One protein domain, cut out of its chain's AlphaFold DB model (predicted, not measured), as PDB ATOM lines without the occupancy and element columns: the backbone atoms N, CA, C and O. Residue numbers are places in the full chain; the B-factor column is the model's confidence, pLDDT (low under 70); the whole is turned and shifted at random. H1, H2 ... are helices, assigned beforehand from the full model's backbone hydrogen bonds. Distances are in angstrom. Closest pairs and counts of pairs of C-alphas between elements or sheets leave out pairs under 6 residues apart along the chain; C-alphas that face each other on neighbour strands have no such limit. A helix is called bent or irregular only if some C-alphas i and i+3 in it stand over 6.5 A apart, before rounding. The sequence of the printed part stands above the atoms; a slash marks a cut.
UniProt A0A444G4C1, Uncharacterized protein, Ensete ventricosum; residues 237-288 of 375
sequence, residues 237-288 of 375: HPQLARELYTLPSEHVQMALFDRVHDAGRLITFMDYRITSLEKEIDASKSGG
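Overview. This is residues 237 to 288 of the 375 residues of an uncharacterized protein of Ensete ventricosum (UniProt A0A444G4C1). A long single helix with a short helix folded back at its beginning, like a hook: H1 comes first, the chain turns through a tight link, and H2 runs away as a long arm. Residues 257 to 288, nearly the whole of that arm, stick out with nothing beside them. The printed part has 52 residues with two named helices, H1 then H2, and no named strand; its class is all helix. It is extended, with a radius of gyration of the C-alphas of 19.3 A, and spans 61 by 20 by 5 A, a rod whose length is made by H2.

Arrangement. H1, residues 238 to 246, is joined by a tight link of 3 residues to H2, residues 250 to 287. The two helices are near each other, with 6 pairs of C-alphas within 10 A. No pair is within 8 A, but only just: the closest C-alphas are 8.1 A apart. Residues 245 to 251 stand free, and so do residues 257 to 288, of which 257 to 287 belong to H2. In H1 every O i to N i+4 pair is within hydrogen-bond range; in H2 33 of 34 are.

Along the chain. H1 begins at C-alpha 238, at (-31.831, -17.957, 100.602), and is 12.5 A from first to last C-alpha. H2 begins at C-alpha 250, at (-12.496, -12.863, 101.389), and ends at C-alpha 287, at (-47.967, 27.457, 115.163), 55.4 A away. Neither helix is bent or irregular.

Size, cuts and confidence. The two C-alphas farthest apart are those of Pro 248 and Gly 288, at 61.4 A. The printed part has no cut. The mean pLDDT of the printed part is 76.0; residues 237 to 253 and 287 to 288 are under 70. The mean is 53 in H1 and 84 in H2.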
ATOM      1  N   HIS A 237     -32.247 -15.377 104.319       56.94
ATOM      2  CA  HIS A 237     -32.267 -14.892 102.938       56.94
ATOM      3  C   HIS A 237     -31.605 -15.949 102.028       56.94
ATOM      4  O   HIS A 237     -30.374 -16.039 101.999       56.94
ATOM      5  N   PRO A 238     -32.377 -16.786 101.298       59.03
ATOM      6  CA  PRO A 238     -31.831 -17.957 100.602       59.03
ATOM      7  C   PRO A 238     -30.844 -17.612  99.482       59.03
ATOM      8  O   PRO A 238     -29.994 -18.433  99.147       59.03
ATOM      9  N   GLN A 239     -30.927 -16.398  98.927       49.88
ATOM     10  CA  GLN A 239     -29.964 -15.863  97.964       49.88
ATOM     11  C   GLN A 239     -28.588 -15.642  98.616       49.88
ATOM     12  O   GLN A 239     -27.613 -16.256  98.190       49.88
ATOM     13  N   LEU A 240     -28.531 -14.881  99.719       53.84
ATOM     14  CA  LEU A 240     -27.299 -14.626 100.484       53.84
ATOM     15  C   LEU A 240     -26.664 -15.926 100.989       53.84
ATOM     16  O   LEU A 240     -25.456 -16.106 100.883       53.84
ATOM     17  N   ALA A 241     -27.470 -16.866 101.491       55.38
ATOM     18  CA  ALA A 241     -26.966 -18.158 101.952       55.38
ATOM     19  C   ALA A 241     -26.347 -19.002 100.814       55.38
ATOM     20  O   ALA A 241     -25.359 -19.700 101.042       55.38
ATOM     21  N   ARG A 242     -26.882 -18.925  99.584       53.03
ATOM     22  CA  ARG A 242     -26.306 -19.609  98.409       53.03
ATOM     23  C   ARG A 242     -25.025 -18.931  97.923       53.03
ATOM     24  O   ARG A 242     -24.075 -19.639  97.598       53.03
ATOM     25  N   GLU A 243     -24.971 -17.603  97.918       53.97
ATOM     26  CA  GLU A 243     -23.766 -16.834  97.568       53.97
ATOM     27  C   GLU A 243     -22.621 -17.088  98.566       53.97
ATOM     28  O   GLU A 243     -21.493 -17.367  98.156       53.97
ATOM     29  N   LEU A 244     -22.920 -17.117  99.872       51.47
ATOM     30  CA  LEU A 244     -21.941 -17.384 100.937       51.47
ATOM     31  C   LEU A 244     -21.313 -18.788 100.875       51.47
ATOM     32  O   LEU A 244     -20.190 -18.967 101.343       51.47
ATOM     33  N   TYR A 245     -22.015 -19.777 100.316       50.19
ATOM     34  CA  TYR A 245     -21.536 -21.163 100.214       50.19
ATOM     35  C   TYR A 245     -20.900 -21.525  98.859       50.19
ATOM     36  O   TYR A 245     -20.404 -22.642  98.719       50.19
ATOM     37  N   THR A 246     -20.905 -20.630  97.860       53.31
ATOM     38  CA  THR A 246     -20.438 -20.950  96.490       53.31
ATOM     39  C   THR A 246     -19.190 -20.196  96.018       53.31
ATOM     40  O   THR A 246     -18.653 -20.553  94.970       53.31
ATOM     41  N   LEU A 247     -18.671 -19.219  96.773       46.34
ATOM     42  CA  LEU A 247     -17.492 -18.428  96.381       46.34
ATOM     43  C   LEU A 247     -16.364 -18.455  97.432       46.34
ATOM     44  O   LEU A 247     -16.535 -17.915  98.526       46.34
ATOM     45  N   PRO A 248     -15.173 -18.998  97.109       55.88
ATOM     46  CA  PRO A 248     -14.009 -18.944  97.985       55.88
ATOM     47  C   PRO A 248     -13.191 -17.665  97.735       55.88
ATOM     48  O   PRO A 248     -12.152 -17.708  97.082       55.88
ATOM     49  N   SER A 249     -13.627 -16.513  98.259       55.50
ATOM     50  CA  SER A 249     -12.702 -15.390  98.500       55.50
ATOM     51  C   SER A 249     -13.204 -14.396  99.551       55.50
ATOM     52  O   SER A 249     -14.385 -14.053  99.606       55.50
ATOM     53  N   GLU A 250     -12.268 -13.879 100.348       58.62
ATOM     54  CA  GLU A 250     -12.496 -12.863 101.389       58.62
ATOM     55  C   GLU A 250     -13.046 -11.542 100.809       58.62
ATOM     56  O   GLU A 250     -13.797 -10.824 101.470       58.62
ATOM     57  N   HIS A 251     -12.752 -11.258  99.534       57.88
ATOM     58  CA  HIS A 251     -13.197 -10.062  98.813       57.88
ATOM     59  C   HIS A 251     -14.728  -9.919  98.731       57.88
ATOM     60  O   HIS A 251     -15.246  -8.805  98.798       57.88
ATOM     61  N   VAL A 252     -15.471 -11.030  98.628       59.09
ATOM     62  CA  VAL A 252     -16.946 -10.996  98.551       59.09
ATOM     63  C   VAL A 252     -17.566 -10.671  99.912       59.09
ATOM     64  O   VAL A 252     -18.573  -9.967  99.974       59.09
ATOM     65  N   GLN A 253     -16.947 -11.120 101.009       66.56
ATOM     66  CA  GLN A 253     -17.410 -10.804 102.363       66.56
ATOM     67  C   GLN A 253     -17.254  -9.313 102.673       66.56
ATOM     68  O   GLN A 253     -18.181  -8.720 103.223       66.56
ATOM     69  N   MET A 254     -16.143  -8.695 102.252       72.88
ATOM     70  CA  MET A 254     -15.922  -7.249 102.389       72.88
ATOM     71  C   MET A 254     -17.029  -6.452 101.679       72.88
ATOM     72  O   MET A 254     -17.740  -5.678 102.313       72.88
ATOM     73  N   ALA A 255     -17.283  -6.756 100.400       73.56
ATOM     74  CA  ALA A 255     -18.281  -6.061  99.580       73.56
ATOM     75  C   ALA A 255     -19.747  -6.276 100.019       73.56
ATOM     76  O   ALA A 255     -20.645  -5.565  99.553       73.56
ATOM     77  N   LEU A 256     -20.020  -7.274 100.868       77.19
ATOM     78  CA  LEU A 256     -21.305  -7.434 101.558       77.19
ATOM     79  C   LEU A 256     -21.349  -6.609 102.850       77.19
ATOM     80  O   LEU A 256     -22.365  -5.970 103.118       77.19
ATOM     81  N   PHE A 257     -20.255  -6.581 103.616       71.94
ATOM     82  CA  PHE A 257     -20.121  -5.755 104.818       71.94
ATOM     83  C   PHE A 257     -20.276  -4.262 104.490       71.94
ATOM     84  O   PHE A 257     -21.064  -3.572 105.136       71.94
ATOM     85  N   ASP A 258     -19.619  -3.796 103.425       79.06
ATOM     86  CA  ASP A 258     -19.722  -2.420 102.930       79.06
ATOM     87  C   ASP A 258     -21.173  -2.064 102.569       79.06
ATOM     88  O   ASP A 258     -21.701  -1.059 103.036       79.06
ATOM     89  N   ARG A 259     -21.883  -2.940 101.841       80.06
ATOM     90  CA  ARG A 259     -23.303  -2.732 101.491       80.06
ATOM     91  C   ARG A 259     -24.235  -2.694 102.705       80.06
ATOM     92  O   ARG A 259     -25.187  -1.913 102.714       80.06
ATOM     93  N   VAL A 260     -23.976  -3.502 103.734       85.75
ATOM     94  CA  VAL A 260     -24.738  -3.464 104.995       85.75
ATOM     95  C   VAL A 260     -24.446  -2.173 105.769       85.75
ATOM     96  O   VAL A 260     -25.371  -1.554 106.295       85.75
ATOM     97  N   HIS A 261     -23.193  -1.711 105.789       83.75
ATOM     98  CA  HIS A 261     -22.839  -0.417 106.370       83.75
ATOM     99  C   HIS A 261     -23.442   0.762 105.597       83.75
ATOM    100  O   HIS A 261     -23.909   1.713 106.223       83.75
ATOM    101  N   ASP A 262     -23.481   0.710 104.267       86.44
ATOM    102  CA  ASP A 262     -24.119   1.715 103.412       86.44
ATOM    103  C   ASP A 262     -25.623   1.808 103.692       86.44
ATOM    104  O   ASP A 262     -26.141   2.903 103.918       86.44
ATOM    105  N   ALA A 263     -26.309   0.664 103.787       86.44
ATOM    106  CA  ALA A 263     -27.709   0.608 104.201       86.44
ATOM    107  C   ALA A 263     -27.912   1.175 105.620       86.44
ATOM    108  O   ALA A 263     -28.840   1.951 105.839       86.44
ATOM    109  N   GLY A 264     -27.020   0.873 106.570       89.38
ATOM    110  CA  GLY A 264     -27.057   1.435 107.926       89.38
ATOM    111  C   GLY A 264     -26.879   2.962 107.978       89.38
ATOM    112  O   GLY A 264     -27.562   3.643 108.748       89.38
ATOM    113  N   ARG A 265     -26.017   3.529 107.119       92.56
ATOM    114  CA  ARG A 265     -25.880   4.993 106.972       92.56
ATOM    115  C   ARG A 265     -27.115   5.623 106.328       92.56
ATOM    116  O   ARG A 265     -27.526   6.705 106.737       92.56
ATOM    117  N   LEU A 266     -27.739   4.944 105.363       91.56
ATOM    118  CA  LEU A 266     -28.986   5.411 104.754       91.56
ATOM    119  C   LEU A 266     -30.144   5.404 105.767       91.56
ATOM    120  O   LEU A 266     -30.878   6.382 105.850       91.56
ATOM    121  N   ILE A 267     -30.283   4.336 106.561       93.44
ATOM    122  CA  ILE A 267     -31.325   4.216 107.593       93.44
ATOM    123  C   ILE A 267     -31.184   5.336 108.630       93.44
ATOM    124  O   ILE A 267     -32.150   6.043 108.883       93.44
ATOM    125  N   THR A 268     -29.981   5.574 109.159       92.81
ATOM    126  CA  THR A 268     -29.758   6.646 110.150       92.81
ATOM    127  C   THR A 268     -29.985   8.053 109.578       92.81
ATOM    128  O   THR A 268     -30.531   8.915 110.266       92.81
ATOM    129  N   PHE A 269     -29.655   8.291 108.303       94.44
ATOM    130  CA  PHE A 269     -30.015   9.534 107.611       94.44
ATOM    131  C   PHE A 269     -31.537   9.696 107.439       94.44
ATOM    132  O   PHE A 269     -32.067  10.795 107.612       94.44
ATOM    133  N   MET A 270     -32.253   8.615 107.124       97.12
ATOM    134  CA  MET A 270     -33.711   8.638 106.989       97.12
ATOM    135  C   MET A 270     -34.412   8.829 108.341       97.12
ATOM    136  O   MET A 270     -35.324   9.646 108.402       97.12
ATOM    137  N   ASP A 271     -33.944   8.203 109.424       95.75
ATOM    138  CA  ASP A 271     -34.424   8.448 110.797       95.75
ATOM    139  C   ASP A 271     -34.255   9.920 111.208       95.75
ATOM    140  O   ASP A 271     -35.168  10.531 111.770       95.75
ATOM    141  N   TYR A 272     -33.115  10.538 110.875       96.19
ATOM    142  CA  TYR A 272     -32.914  11.971 111.105       96.19
ATOM    143  C   TYR A 272     -33.923  12.826 110.320       96.19
ATOM    144  O   TYR A 272     -34.480  13.785 110.853       96.19
ATOM    145  N   ARG A 273     -34.219  12.468 109.063       97.06
ATOM    146  CA  ARG A 273     -35.241  13.170 108.270       97.06
ATOM    147  C   ARG A 273     -36.656  12.964 108.808       97.06
ATOM    148  O   ARG A 273     -37.412  13.928 108.829       97.06
ATOM    149  N   ILE A 274     -37.003  11.756 109.251       95.88
ATOM    150  CA  ILE A 274     -38.304  11.446 109.862       95.88
ATOM    151  C   ILE A 274     -38.476  12.282 111.134       95.88
ATOM    152  O   ILE A 274     -39.402  13.082 111.205       95.88
ATOM    153  N   THR A 275     -37.522  12.219 112.065       96.81
ATOM    154  CA  THR A 275     -37.576  12.992 113.320       96.81
ATOM    155  C   THR A 275     -37.507  14.511 113.115       96.81
ATOM    156  O   THR A 275     -38.025  15.268 113.937       96.81
ATOM    157  N   SER A 276     -36.905  14.991 112.021       94.38
ATOM    158  CA  SER A 276     -36.969  16.404 111.622       94.38
ATOM    159  C   SER A 276     -38.358  16.797 111.111       94.38
ATOM    160  O   SER A 276     -38.869  17.843 111.504       94.38
ATOM    161  N   LEU A 277     -38.981  15.967 110.266       95.50
ATOM    162  CA  LEU A 277     -40.322  16.212 109.727       95.50
ATOM    163  C   LEU A 277     -41.404  16.092 110.807       95.50
ATOM    164  O   LEU A 277     -42.334  16.890 110.822       95.50
ATOM    165  N   GLU A 278     -41.271  15.156 111.748       95.31
ATOM    166  CA  GLU A 278     -42.150  15.046 112.921       95.31
ATOM    167  C   GLU A 278     -42.134  16.344 113.743       95.31
ATOM    168  O   GLU A 278     -43.190  16.898 114.050       95.31
ATOM    169  N   LYS A 279     -40.941  16.899 114.008       92.88
ATOM    170  CA  LYS A 279     -40.790  18.196 114.686       92.88
ATOM    171  C   LYS A 279     -41.382  19.357 113.891       92.88
ATOM    172  O   LYS A 279     -41.986  20.237 114.492       92.88
ATOM    173  N   GLU A 280     -41.221  19.380 112.570       88.00
ATOM    174  CA  GLU A 280     -41.788  20.424 111.705       88.00
ATOM    175  C   GLU A 280     -43.323  20.355 111.654       88.00
ATOM    176  O   GLU A 280     -44.003  21.381 111.722       88.00
ATOM    177  N   ILE A 281     -43.884  19.145 111.632       86.50
ATOM    178  CA  ILE A 281     -45.324  18.892 111.722       86.50
ATOM    179  C   ILE A 281     -45.867  19.345 113.085       86.50
ATOM    180  O   ILE A 281     -46.896  20.017 113.134       86.50
ATOM    181  N   ASP A 282     -45.194  19.031 114.192       85.81
ATOM    182  CA  ASP A 282     -45.643  19.432 115.531       85.81
ATOM    183  C   ASP A 282     -45.435  20.934 115.804       85.81
ATOM    184  O   ASP A 282     -46.279  21.576 116.439       85.81
ATOM    185  N   ALA A 283     -44.388  21.541 115.236       84.31
ATOM    186  CA  ALA A 283     -44.228  22.994 115.173       84.31
ATOM    187  C   ALA A 283     -45.350  23.651 114.348       84.31
ATOM    188  O   ALA A 283     -45.887  24.677 114.752       84.31
ATOM    189  N   SER A 284     -45.778  23.036 113.242       74.50
ATOM    190  CA  SER A 284     -46.890  23.535 112.421       74.50
ATOM    191  C   SER A 284     -48.244  23.410 113.133       74.50
ATOM    192  O   SER A 284     -49.034  24.352 113.117       74.50
ATOM    193  N   LYS A 285     -48.496  22.295 113.835       76.88
ATOM    194  CA  LYS A 285     -49.701  22.096 114.670       76.88
ATOM    195  C   LYS A 285     -49.782  23.073 115.847       76.88
ATOM    196  O   LYS A 285     -50.879  23.432 116.259       76.88
ATOM    197  N   SER A 286     -48.643  23.477 116.412       74.94
ATOM    198  CA  SER A 286     -48.589  24.450 117.515       74.94
ATOM    199  C   SER A 286     -48.545  25.906 117.032       74.94
ATOM    200  O   SER A 286     -49.085  26.783 117.706       74.94
ATOM    201  N   GLY A 287     -47.977  26.161 115.848       69.81
ATOM    202  CA  GLY A 287     -47.967  27.457 115.163       69.81
ATOM    203  C   GLY A 287     -49.329  27.851 114.585       69.81
ATOM    204  O   GLY A 287     -49.719  29.014 114.683       69.81
ATOM    205  N   GLY A 288     -50.109  26.881 114.095       64.19
ATOM    206  CA  GLY A 288     -51.553  27.001 113.851       64.19
ATOM    207  C   GLY A 288     -52.348  27.052 115.161       64.19
ATOM    208  O   GLY A 288     -53.228  26.230 115.398       64.19
TER     209      GLY A 288